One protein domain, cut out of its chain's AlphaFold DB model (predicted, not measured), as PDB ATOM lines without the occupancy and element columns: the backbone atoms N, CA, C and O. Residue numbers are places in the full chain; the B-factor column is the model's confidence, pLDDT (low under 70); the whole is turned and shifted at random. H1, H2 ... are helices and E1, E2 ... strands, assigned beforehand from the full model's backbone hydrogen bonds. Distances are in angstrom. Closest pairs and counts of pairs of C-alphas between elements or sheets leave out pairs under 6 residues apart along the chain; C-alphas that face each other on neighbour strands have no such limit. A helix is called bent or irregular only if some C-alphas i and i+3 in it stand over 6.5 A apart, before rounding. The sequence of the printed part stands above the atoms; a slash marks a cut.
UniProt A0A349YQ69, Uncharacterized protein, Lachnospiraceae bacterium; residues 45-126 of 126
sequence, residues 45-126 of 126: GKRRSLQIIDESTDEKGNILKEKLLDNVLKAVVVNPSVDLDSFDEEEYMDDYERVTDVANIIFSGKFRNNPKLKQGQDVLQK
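What this domain is: This is residues 45 to 126 of the 126 residues of an uncharacterized protein of Lachnospiraceae bacterium (UniProt A0A349YQ69). The longest helix, H4, stands across the open end of a helical hairpin made of H1 and H2, with the short helix H3 by one end of H4, and with H5 and H6 leading away from its other end as an arm whose residues 120 to 126 stick out. The printed part has 82 residues, with six named helices and one short named strand in the order H1, H2, E1, H3, H4, H5, H6, and the class is mostly helix. It is only just compact, close to loose, with a radius of gyration of the C-alphas of 14.1 A, and its outline is flat, spanning 48 by 33 by 18 A.

How they stand to each other: H4, residues 93 to 108, is the hub, touching three other helices. It is irregular, with C-alphas 94 and 97 7.4 A apart, and has a kink of 27 degrees near residue 100. H2, residues 65 to 76, touches residues 100 to 107 of H4 alone, about perpendicular at 80 degrees; the closest C-alphas are those of Val 76 and Ala 103, 5.9 A apart. H1, residues 45 to 55, forms a helical hairpin with H2, touching its residues 68 to 72 alone at a shallow tilt of 30 degrees, opposite ways; the closest C-alphas, of Ile 52 and Asn 71, are 6.3 A apart. H1 and H4 only just touch, with 3 pairs of C-alphas within 8 A, the closest being Ser 49 and Phe 107 at 6.6 A; the steep tilt of 67 degrees is only just short of about perpendicular. The helix packing is mostly crossed, but only just, with 1 of 3 pairs at a shallow tilt. E1, residues 77 to 79, pairs with no named strand. H3, residues 85 to 88, and H4 touch only at the corner, the closest C-alphas being those of Phe 87 and Met 93, 4.6 A apart. H5, residues 110 to 113, is close to H4 but not clearly touching: the closest C-alphas, of Ile 105 and Phe 111, are 5.7 A apart. H6, residues 115 to 124, and H5 touch only at the corner, and only just, with 3 pairs of C-alphas within 8 A, the closest being Phe 111 and Leu 117 at 5.6 A. H4 and H6 are apart. Every O i to N i+4 pair is within hydrogen-bond range in H1 and H2, against 10 of 12 in H4 and 0 of 6 in H6, where 2 of 7 O i to N i+3 pairs are; H3 and H5 are too short for an i+4 pair.

Where its parts are: H4 measures 23.8 A from C-alpha 93 at (-0.949, -11.908, -26.348) to C-alpha 108. H1 begins at C-alpha 45, (-9.492, -38.268, -24.658), and is 15.5 A long; H2 is 16.1 A. H6 is 17.3 A long, ending at C-alpha 124, (8.376, -39.640, -31.816). E1, H3 and H5 are short.

The domain as a whole: The C-alphas farthest apart are those of Lys 60 and Lys 126, 49.8 A. The printed part has no cut and no long link. Mean pLDDT of the printed part is 87.3, with residues 114 to 126 under 70.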
ATOM      1  N   GLY A  45      -8.580 -37.130 -24.529       90.44
ATOM      2  CA  GLY A  45      -9.492 -38.268 -24.658       90.44
ATOM      3  C   GLY A  45     -10.969 -37.929 -24.410       90.44
ATOM      4  O   GLY A  45     -11.320 -36.995 -23.697       90.44
ATOM      5  N   LYS A  46     -11.878 -38.745 -24.969       90.38
ATOM      6  CA  LYS A  46     -13.325 -38.436 -24.985       90.38
ATOM      7  C   LYS A  46     -13.979 -38.321 -23.617       90.38
ATOM      8  O   LYS A  46     -14.861 -37.487 -23.454       90.38
ATOM      9  N   ARG A  47     -13.562 -39.136 -22.646       93.25
ATOM     10  CA  ARG A  47     -14.102 -39.054 -21.284       93.25
ATOM     11  C   ARG A  47     -13.796 -37.698 -20.658       93.25
ATOM     12  O   ARG A  47     -14.709 -37.072 -20.140       93.25
ATOM     13  N   ARG A  48     -12.540 -37.245 -20.751       94.44
ATOM     14  CA  ARG A  48     -12.143 -35.947 -20.206       94.44
ATOM     15  C   ARG A  48     -12.812 -34.806 -20.964       94.44
ATOM     16  O   ARG A  48     -13.274 -33.872 -20.328       94.44
ATOM     17  N   SER A  49     -12.953 -34.916 -22.290       94.81
ATOM     18  CA  SER A  49     -13.691 -33.916 -23.072       94.81
ATOM     19  C   SER A  49     -15.141 -33.752 -22.612       94.81
ATOM     20  O   SER A  49     -15.612 -32.628 -22.512       94.81
ATOM     21  N   LEU A  50     -15.845 -34.855 -22.322       96.69
ATOM     22  CA  LEU A  50     -17.218 -34.795 -21.809       96.69
ATOM     23  C   LEU A  50     -17.269 -34.180 -20.410       96.69
ATOM     24  O   LEU A  50     -18.067 -33.284 -20.191       96.69
ATOM     25  N   GLN A  51     -16.362 -34.581 -19.512       97.94
ATOM     26  CA  GLN A  51     -16.265 -33.981 -18.177       97.94
ATOM     27  C   GLN A  51     -16.061 -32.466 -18.246       97.94
ATOM     28  O   GLN A  51     -16.733 -31.737 -17.536       97.94
ATOM     29  N   ILE A  52     -15.193 -31.986 -19.140       98.06
ATOM     30  CA  ILE A  52     -14.964 -30.549 -19.341       98.06
ATOM     31  C   ILE A  52     -16.231 -29.840 -19.835       98.06
ATOM     32  O   ILE A  52     -16.524 -28.734 -19.387       98.06
ATOM     33  N   ILE A  53     -16.992 -30.456 -20.745       97.56
ATOM     34  CA  ILE A  53     -18.265 -29.897 -21.225       97.56
ATOM     35  C   ILE A  53     -19.277 -29.828 -20.080       97.56
ATOM     36  O   ILE A  53     -19.870 -28.773 -19.871       97.56
ATOM     37  N   ASP A  54     -19.425 -30.908 -19.313       97.88
ATOM     38  CA  ASP A  54     -20.341 -30.980 -18.170       97.88
ATOM     39  C   ASP A  54     -19.959 -29.944 -17.097       97.88
ATOM     40  O   ASP A  54     -20.802 -29.175 -16.643       97.88
ATOM     41  N   GLU A  55     -18.669 -29.846 -16.757       97.56
ATOM     42  CA  GLU A  55     -18.110 -28.840 -15.843       97.56
ATOM     43  C   GLU A  55     -18.350 -27.405 -16.347       97.56
ATOM     44  O   GLU A  55     -18.422 -26.470 -15.545       97.56
ATOM     45  N   SER A  56     -18.488 -27.220 -17.662       98.06
ATOM     46  CA  SER A  56     -18.679 -25.923 -18.325       98.06
ATOM     47  C   SER A  56     -20.126 -25.669 -18.755       98.06
ATOM     48  O   SER A  56     -20.374 -24.775 -19.562       98.06
ATOM     49  N   THR A  57     -21.079 -26.435 -18.224       98.19
ATOM     50  CA  THR A  57     -22.513 -26.271 -18.476       98.19
ATOM     51  C   THR A  57     -23.206 -25.759 -17.213       98.19
ATOM     52  O   THR A  57     -22.955 -26.259 -16.118       98.19
ATOM     53  N   ASP A  58     -24.052 -24.736 -17.343       97.06
ATOM     54  CA  ASP A  58     -24.856 -24.226 -16.229       97.06
ATOM     55  C   ASP A  58     -26.058 -25.141 -15.909       97.06
ATOM     56  O   ASP A  58     -26.384 -26.076 -16.641       97.06
ATOM     57  N   GLU A  59     -26.773 -24.849 -14.821       95.81
ATOM     58  CA  GLU A  59     -27.947 -25.628 -14.392       95.81
ATOM     59  C   GLU A  59     -29.103 -25.625 -15.413       95.81
ATOM     60  O   GLU A  59     -30.012 -26.451 -15.332       95.81
ATOM     61  N   LYS A  60     -29.087 -24.698 -16.377       96.69
ATOM     62  CA  LYS A  60     -30.083 -24.567 -17.446       96.69
ATOM     63  C   LYS A  60     -29.647 -25.266 -18.737       96.69
ATOM     64  O   LYS A  60     -30.396 -25.238 -19.713       96.69
ATOM     65  N   GLY A  61     -28.471 -25.897 -18.755       95.50
ATOM     66  CA  GLY A  61     -27.928 -26.582 -19.925       95.50
ATOM     67  C   GLY A  61     -27.182 -25.670 -20.905       95.50
ATOM     68  O   GLY A  61     -26.874 -26.107 -22.014       95.50
ATOM     69  N   ASN A  62     -26.893 -24.416 -20.543       97.81
ATOM     70  CA  ASN A  62     -26.132 -23.510 -21.400       97.81
ATOM     71  C   ASN A  62     -24.632 -23.691 -21.186       97.81
ATOM     72  O   ASN A  62     -24.149 -23.768 -20.057       97.81
ATOM     73  N   ILE A  63     -23.880 -23.669 -22.286       97.62
ATOM     74  CA  ILE A  63     -22.420 -23.683 -22.238       97.62
ATOM     75  C   ILE A  63     -21.897 -22.316 -21.793       97.62
ATOM     76  O   ILE A  63     -22.107 -21.300 -22.461       97.62
ATOM     77  N   LEU A  64     -21.134 -22.321 -20.706       97.88
ATOM     78  CA  LEU A  64     -20.338 -21.202 -20.225       97.88
ATOM     79  C   LEU A  64     -19.050 -21.139 -21.054       97.88
ATOM     80  O   LEU A  64     -18.077 -21.826 -20.760       97.88
ATOM     81  N   LYS A  65     -19.068 -20.354 -22.138       96.12
ATOM     82  CA  LYS A  65     -17.998 -20.339 -23.157       96.12
ATOM     83  C   LYS A  65     -16.608 -20.054 -22.591       96.12
ATOM     84  O   LYS A  65     -15.670 -20.744 -22.966       96.12
ATOM     85  N   GLU A  66     -16.503 -19.065 -21.710       97.25
ATOM     86  CA  GLU A  66     -15.253 -18.691 -21.040       97.25
ATOM     87  C   GLU A  66     -14.688 -19.878 -20.254       97.25
ATOM     88  O   GLU A  66     -13.594 -20.351 -20.539       97.25
ATOM     89  N   LYS A  67     -15.509 -20.463 -19.372       97.94
ATOM     90  CA  LYS A  67     -15.154 -21.650 -18.586       97.94
ATOM     91  C   LYS A  67     -14.795 -22.853 -19.461       97.94
ATOM     92  O   LYS A  67     -13.865 -23.588 -19.142       97.94
ATOM     93  N   LEU A  68     -15.518 -23.061 -20.563       98.06
ATOM     94  CA  LEU A  68     -15.214 -24.130 -21.510       98.06
ATOM     95  C   LEU A  68     -13.838 -23.927 -22.138       98.06
ATOM     96  O   LEU A  68     -13.048 -24.865 -22.162       98.06
ATOM     97  N   LEU A  69     -13.564 -22.730 -22.653       97.88
ATOM     98  CA  LEU A  69     -12.303 -22.436 -23.322       97.88
ATOM     99  C   LEU A  69     -11.121 -22.544 -22.353       97.88
ATOM    100  O   LEU A  69     -10.143 -23.212 -22.673       97.88
ATOM    101  N   ASP A  70     -11.256 -21.989 -21.152       98.19
ATOM    102  CA  ASP A  70     -10.255 -22.083 -20.089       98.19
ATOM    103  C   ASP A  70      -9.930 -23.544 -19.722       98.19
ATOM    104  O   ASP A  70      -8.775 -23.976 -19.733       98.19
ATOM    105  N   ASN A  71     -10.963 -24.364 -19.507       97.88
ATOM    106  CA  ASN A  71     -10.790 -25.789 -19.220       97.88
ATOM    107  C   ASN A  71     -10.193 -26.572 -20.400       97.88
ATOM    108  O   ASN A  71      -9.467 -27.547 -20.190       97.88
ATOM    109  N   VAL A  72     -10.504 -26.183 -21.640       97.81
ATOM    110  CA  VAL A  72      -9.906 -26.777 -22.843       97.81
ATOM    111  C   VAL A  72      -8.414 -26.468 -22.897       97.81
ATOM    112  O   VAL A  72      -7.632 -27.396 -23.101       97.81
ATOM    113  N   LEU A  73      -8.017 -25.213 -22.681       97.75
ATOM    114  CA  LEU A  73      -6.616 -24.789 -22.683       97.75
ATOM    115  C   LEU A  73      -5.812 -25.561 -21.633       97.75
ATOM    116  O   LEU A  73      -4.873 -26.272 -21.995       97.75
ATOM    117  N   LYS A  74      -6.281 -25.572 -20.380       97.00
ATOM    118  CA  LYS A  74      -5.653 -26.295 -19.257       97.00
ATOM    119  C   LYS A  74      -5.514 -27.800 -19.490       97.00
ATOM    120  O   LYS A  74      -4.612 -28.437 -18.953       97.00
ATOM    121  N   ALA A  75      -6.431 -28.402 -20.246       95.81
ATOM    122  CA  ALA A  75      -6.431 -29.842 -20.497       95.81
ATOM    123  C   ALA A  75      -5.662 -30.261 -21.755       95.81
ATOM    124  O   ALA A  75      -5.326 -31.440 -21.883       95.81
ATOM    125  N   VAL A  76      -5.468 -29.347 -22.709       95.88
ATOM    126  CA  VAL A  76      -4.922 -29.664 -24.034       95.88
ATOM    127  C   VAL A  76      -3.545 -29.059 -24.243       95.88
ATOM    128  O   VAL A  76      -2.710 -29.730 -24.838       95.88
ATOM    129  N   VAL A  77      -3.273 -27.843 -23.773       96.44
ATOM    130  CA  VAL A  77      -1.956 -27.212 -23.916       96.44
ATOM    131  C   VAL A  77      -1.090 -27.613 -22.723       96.44
ATOM    132  O   VAL A  77      -1.310 -27.165 -21.601       96.44
ATOM    133  N   VAL A  78      -0.132 -28.514 -22.949       95.19
ATOM    134  CA  VAL A  78       0.691 -29.093 -21.871       95.19
ATOM    135  C   VAL A  78       2.042 -28.404 -21.717       95.19
ATOM    136  O   VAL A  78       2.664 -28.532 -20.665       95.19
ATOM    137  N   ASN A  79       2.510 -27.696 -22.748       93.56
ATOM    138  CA  ASN A  79       3.723 -26.888 -22.678       93.56
ATOM    139  C   ASN A  79       3.689 -25.746 -23.714       93.56
ATOM    140  O   ASN A  79       3.501 -26.061 -24.887       93.56
ATOM    141  N   PRO A  80       3.899 -24.476 -23.327       94.88
ATOM    142  CA  PRO A  80       3.721 -23.986 -21.961       94.88
ATOM    143  C   PRO A  80       2.296 -24.281 -21.473       94.88
ATOM    144  O   PRO A  80       1.357 -24.344 -22.265       94.88
ATOM    145  N   SER A  81       2.129 -24.528 -20.175       95.25
ATOM    146  CA  SER A  81       0.784 -24.635 -19.606       95.25
ATOM    147  C   SER A  81       0.187 -23.233 -19.570       95.25
ATOM    148  O   SER A  81       0.766 -22.356 -18.937       95.25
ATOM    149  N   VAL A  82      -0.927 -23.036 -20.272       96.00
ATOM    150  CA  VAL A  82      -1.595 -21.734 -20.397       96.00
ATOM    151  C   VAL A  82      -3.078 -21.851 -20.077       96.00
ATOM    152  O   VAL A  82      -3.698 -22.908 -20.240       96.00
ATOM    153  N   ASP A  83      -3.636 -20.735 -19.646       96.50
ATOM    154  CA  ASP A  83      -5.052 -20.491 -19.415       96.50
ATOM    155  C   ASP A  83      -5.480 -19.182 -20.093       96.50
ATOM    156  O   ASP A  83      -4.707 -18.617 -20.864       96.50
ATOM    157  N   LEU A  84      -6.726 -18.734 -19.901       95.31
ATOM    158  CA  LEU A  84      -7.181 -17.493 -20.539       95.31
ATOM    159  C   LEU A  84      -6.381 -16.266 -20.086       95.31
ATOM    160  O   LEU A  84      -6.012 -15.457 -20.935       95.31
ATOM    161  N   ASP A  85      -6.073 -16.173 -18.793       96.31
ATOM    162  CA  ASP A  85      -5.346 -15.041 -18.209       96.31
ATOM    163  C   ASP A  85      -3.911 -14.953 -18.752       96.31
ATOM    164  O   ASP A  85      -3.380 -13.860 -18.938       96.31
ATOM    165  N   SER A  86      -3.304 -16.098 -19.087       96.06
ATOM    166  CA  SER A  86      -1.972 -16.153 -19.703       96.06
ATOM    167  C   SER A  86      -1.875 -15.299 -20.976       96.06
ATOM    168  O   SER A  86      -0.812 -14.767 -21.269       96.06
ATOM    169  N   PHE A  87      -2.965 -15.146 -21.735       95.38
ATOM    170  CA  PHE A  87      -2.976 -14.389 -22.995       95.38
ATOM    171  C   PHE A  87      -3.141 -12.874 -22.820       95.38
ATOM    172  O   PHE A  87      -3.056 -12.148 -23.808       95.38
ATOM    173  N   ASP A  88      -3.332 -12.385 -21.594       94.88
ATOM    174  CA  ASP A  88      -3.231 -10.953 -21.292       94.88
ATOM    175  C   ASP A  88      -1.773 -10.526 -21.024       94.88
ATOM    176  O   ASP A  88      -1.465  -9.333 -20.960       94.88
ATOM    177  N   GLU A  89      -0.852 -11.484 -20.881       93.94
ATOM    178  CA  GLU A  89       0.578 -11.215 -20.755       93.94
ATOM    179  C   GLU A  89       1.183 -10.862 -22.121       93.94
ATOM    180  O   GLU A  89       0.948 -11.550 -23.116       93.94
ATOM    181  N   GLU A  90       2.026  -9.820 -22.164       91.25
ATOM    182  CA  GLU A  90       2.694  -9.339 -23.390       91.25
ATOM    183  C   GLU A  90       3.434 -10.459 -24.129       91.25
ATOM    184  O   GLU A  90       3.497 -10.465 -25.354       91.25
ATOM    185  N   GLU A  91       3.948 -11.438 -23.382       90.31
ATOM    186  CA  GLU A  91       4.578 -12.611 -23.958       90.31
ATOM    187  C   GLU A  91       3.601 -13.385 -24.857       90.31
ATOM    188  O   GLU A  91       3.967 -13.690 -25.986       90.31
ATOM    189  N   TYR A  92       2.383 -13.702 -24.410       91.31
ATOM    190  CA  TYR A  92       1.464 -14.634 -25.086       91.31
ATOM    191  C   TYR A  92       0.329 -13.969 -25.867       91.31
ATOM    192  O   TYR A  92      -0.414 -14.667 -26.557       91.31
ATOM    193  N   MET A  93       0.184 -12.649 -25.782       90.69
ATOM    194  CA  MET A  93      -0.949 -11.908 -26.348       90.69
ATOM    195  C   MET A  93      -1.213 -12.220 -27.832       90.69
ATOM    196  O   MET A  93      -2.358 -12.448 -28.229       90.69
ATOM    197  N   ASP A  94      -0.157 -12.330 -28.640       95.38
ATOM    198  CA  ASP A  94      -0.255 -12.618 -30.078       95.38
ATOM    199  C   ASP A  94      -0.490 -14.113 -30.399       95.38
ATOM    200  O   ASP A  94      -0.762 -14.474 -31.548       95.38
ATOM    201  N   ASP A  95      -0.406 -15.001 -29.403       95.69
ATOM    202  CA  ASP A  95      -0.535 -16.457 -29.568       95.69
ATOM    203  C   ASP A  95      -1.994 -16.936 -29.467       95.69
ATOM    204  O   ASP A  95      -2.328 -18.027 -29.948       95.69
ATOM    205  N   TYR A  96      -2.877 -16.128 -28.867       95.69
ATOM    206  CA  TYR A  96      -4.237 -16.511 -28.468       95.69
ATOM    207  C   TYR A  96      -5.047 -17.174 -29.589       95.69
ATOM    208  O   TYR A  96      -5.574 -18.280 -29.419       95.69
ATOM    209  N   GLU A  97      -5.144 -16.528 -30.754       95.06
ATOM    210  CA  GLU A  97      -5.977 -17.014 -31.861       95.06
ATOM    211  C   GLU A  97      -5.501 -18.392 -32.337       95.06
ATOM    212  O   GLU A  97      -6.279 -19.345 -32.427       95.06
ATOM    213  N   ARG A  98      -4.189 -18.546 -32.555       95.19
ATOM    214  CA  ARG A  98      -3.631 -19.800 -33.060       95.19
ATOM    215  C   ARG A  98      -3.699 -20.913 -32.017       95.19
ATOM    216  O   ARG A  98      -4.064 -22.039 -32.368       95.19
ATOM    217  N   VAL A  99      -3.365 -20.624 -30.759       96.25
ATOM    218  CA  VAL A  99      -3.354 -21.623 -29.680       96.25
ATOM    219  C   VAL A  99      -4.763 -22.149 -29.418       96.25
ATOM    220  O   VAL A  99      -4.963 -23.367 -29.366       96.25
ATOM    221  N   THR A 100      -5.758 -21.263 -29.320       96.56
ATOM    222  CA  THR A 100      -7.153 -21.662 -29.076       96.56
ATOM    223  C   THR A 100      -7.728 -22.484 -30.233       96.56
ATOM    224  O   THR A 100      -8.417 -23.483 -29.998       96.56
ATOM    225  N   ASP A 101      -7.389 -22.156 -31.481       95.31
ATOM    226  CA  ASP A 101      -7.777 -22.937 -32.657       95.31
ATOM    227  C   ASP A 101      -7.217 -24.365 -32.625       95.31
ATOM    228  O   ASP A 101      -7.959 -25.343 -32.793       95.31
ATOM    229  N   VAL A 102      -5.908 -24.512 -32.385       94.19
ATOM    230  CA  VAL A 102      -5.269 -25.836 -32.291       94.19
ATOM    231  C   VAL A 102      -5.865 -26.632 -31.135       94.19
ATOM    232  O   VAL A 102      -6.251 -27.794 -31.324       94.19
ATOM    233  N   ALA A 103      -6.008 -26.004 -29.965       95.44
ATOM    234  CA  ALA A 103      -6.565 -26.638 -28.779       95.44
ATOM    235  C   ALA A 103      -7.980 -27.174 -29.043       95.44
ATOM    236  O   ALA A 103      -8.262 -28.337 -28.750       95.44
ATOM    237  N   ASN A 104      -8.849 -26.400 -29.700       94.88
ATOM    238  CA  ASN A 104     -10.205 -26.825 -30.056       94.88
ATOM    239  C   ASN A 104     -10.234 -27.991 -31.063       94.88
ATOM    240  O   ASN A 104     -11.052 -28.921 -30.952       94.88
ATOM    241  N   ILE A 105      -9.339 -27.993 -32.055       92.69
ATOM    242  CA  ILE A 105      -9.243 -29.095 -33.025       92.69
ATOM    243  C   ILE A 105      -8.789 -30.387 -32.334       92.69
ATOM    244  O   ILE A 105      -9.330 -31.469 -32.617       92.69
ATOM    245  N   ILE A 106      -7.829 -30.281 -31.416       92.25
ATOM    246  CA  ILE A 106      -7.308 -31.417 -30.657       92.25
ATOM    247  C   ILE A 106      -8.360 -31.922 -29.674       92.25
ATOM    248  O   ILE A 106      -8.730 -33.094 -29.742       92.25
ATOM    249  N   PHE A 107      -8.948 -31.036 -28.871       94.12
ATOM    250  CA  PHE A 107     -10.036 -31.327 -27.936       94.12
ATOM    251  C   PHE A 107     -11.206 -32.067 -28.598       94.12
ATOM    252  O   PHE A 107     -11.658 -33.123 -28.142       94.12
ATOM    253  N   SER A 108     -11.677 -31.562 -29.741       90.25
ATOM    254  CA  SER A 108     -12.788 -32.176 -30.477       90.25
ATOM    255  C   SER A 108     -12.426 -33.532 -31.098       90.25
ATOM    256  O   SER A 108     -13.305 -34.314 -31.488       90.25
ATOM    257  N   GLY A 109     -11.141 -33.873 -31.171       87.31
ATOM    258  CA  GLY A 109     -10.653 -35.054 -31.865       87.31
ATOM    259  C   GLY A 109     -10.748 -34.934 -33.387       87.31
ATOM    260  O   GLY A 109     -10.715 -35.957 -34.075       87.31
ATOM    261  N   LYS A 110     -10.938 -33.723 -33.930       84.56
ATOM    262  CA  LYS A 110     -11.034 -33.476 -35.378       84.56
ATOM    263  C   LYS A 110      -9.666 -33.470 -36.063       84.56
ATOM    264  O   LYS A 110      -9.619 -33.613 -37.281       84.56
ATOM    265  N   PHE A 111      -8.566 -33.424 -35.303       81.75
ATOM    266  CA  PHE A 111      -7.197 -33.589 -35.815       81.75
ATOM    267  C   PHE A 111      -7.023 -34.849 -36.684       81.75
ATOM    268  O   PHE A 111      -6.284 -34.837 -37.659       81.75
ATOM    269  N   ARG A 112      -7.804 -35.908 -36.421       70.06
ATOM    270  CA  ARG A 112      -7.858 -37.144 -37.229       70.06
ATOM    271  C   ARG A 112      -8.234 -36.915 -38.698       70.06
ATOM    272  O   ARG A 112      -7.889 -37.731 -39.553       70.06
ATOM    273  N   ASN A 113      -8.927 -35.822 -38.989       72.06
ATOM    274  CA  ASN A 113      -9.358 -35.451 -40.332       72.06
ATOM    275  C   ASN A 113      -8.522 -34.297 -40.903       72.06
ATOM    276  O   ASN A 113      -8.779 -33.879 -42.026       72.06
ATOM    277  N   ASN A 114      -7.538 -33.787 -40.153       69.06
ATOM    278  CA  ASN A 114      -6.674 -32.694 -40.579       69.06
ATOM    279  C   ASN A 114      -5.289 -33.245 -40.982       69.06
ATOM    280  O   ASN A 114      -4.532 -33.676 -40.108       69.06
ATOM    281  N   PRO A 115      -4.932 -33.237 -42.281       63.97
ATOM    282  CA  PRO A 115      -3.662 -33.781 -42.767       63.97
ATOM    283  C   PRO A 115      -2.428 -33.131 -42.131       63.97
ATOM    284  O   PRO A 115      -1.443 -33.822 -41.896       63.97
ATOM    285  N   LYS A 116      -2.496 -31.830 -41.812       65.12
ATOM    286  CA  LYS A 116      -1.376 -31.077 -41.223       65.12
ATOM    287  C   LYS A 116      -1.103 -31.491 -39.776       65.12
ATOM    288  O   LYS A 116       0.044 -31.626 -39.379       65.12
ATOM    289  N   LEU A 117      -2.160 -31.768 -39.010       65.12
ATOM    290  CA  LEU A 117      -2.048 -32.173 -37.604       65.12
ATOM    291  C   LEU A 117      -1.751 -33.673 -37.456       65.12
ATOM    292  O   LEU A 117      -1.146 -34.102 -36.478       65.12
ATOM    293  N   LYS A 118      -2.136 -34.492 -38.441       56.25
ATOM    294  CA  LYS A 118      -1.815 -35.927 -38.472       56.25
ATOM    295  C   LYS A 118      -0.311 -36.220 -38.534       56.25
ATOM    296  O   LYS A 118       0.110 -37.223 -37.973       56.25
ATOM    297  N   GLN A 119       0.479 -35.361 -39.179       50.41
ATOM    298  CA  GLN A 119       1.930 -35.551 -39.337       50.41
ATOM    299  C   GLN A 119       2.727 -35.331 -38.038       50.41
ATOM    300  O   GLN A 119       3.845 -35.818 -37.925       50.41
ATOM    301  N   GLY A 120       2.148 -34.688 -37.016       49.69
ATOM    302  CA  GLY A 120       2.812 -34.480 -35.719       49.69
ATOM    303  C   GLY A 120       3.077 -35.754 -34.902       49.69
ATOM    304  O   GLY A 120       3.750 -35.675 -33.882       49.69
ATOM    305  N   GLN A 121       2.589 -36.925 -35.340       45.09
ATOM    306  CA  GLN A 121       2.934 -38.219 -34.734       45.09
ATOM    307  C   GLN A 121       4.303 -38.763 -35.190       45.09
ATOM    308  O   GLN A 121       4.878 -39.589 -34.485       45.09
ATOM    309  N   ASP A 122       4.845 -38.307 -36.327       40.00
ATOM    310  CA  ASP A 122       6.081 -38.861 -36.918       40.00
ATOM    311  C   ASP A 122       7.372 -38.421 -36.198       40.00
ATOM    312  O   ASP A 122       8.439 -38.988 -36.417       40.00
ATOM    313  N   VAL A 123       7.306 -37.431 -35.304       41.06
ATOM    314  CA  VAL A 123       8.486 -36.922 -34.575       41.06
ATOM    315  C   VAL A 123       8.872 -37.747 -33.342       41.06
ATOM    316  O   VAL A 123       9.933 -37.507 -32.774       41.06
ATOM    317  N   LEU A 124       8.072 -38.745 -32.947       37.75
ATOM    318  CA  LEU A 124       8.376 -39.640 -31.816       37.75
ATOM    319  C   LEU A 124       8.996 -40.987 -32.233       37.75
ATOM    320  O   LEU A 124       9.253 -41.826 -31.371       37.75
ATOM    321  N   GLN A 125       9.262 -41.203 -33.525       32.44
ATOM    322  CA  GLN A 125      10.019 -42.363 -34.011       32.44
ATOM    323  C   GLN A 125      11.376 -41.934 -34.579       32.44
ATOM    324  O   GLN A 125      11.606 -41.984 -35.787       32.44
ATOM    325  N   LYS A 126      12.291 -41.516 -33.703       31.91
ATOM    326  CA  LYS A 126      13.734 -41.575 -33.962       31.91
ATOM    327  C   LYS A 126      14.468 -42.065 -32.729       31.91
ATOM    328  O   LYS A 126      14.122 -41.593 -31.626       31.91
TER     329      LYS A 126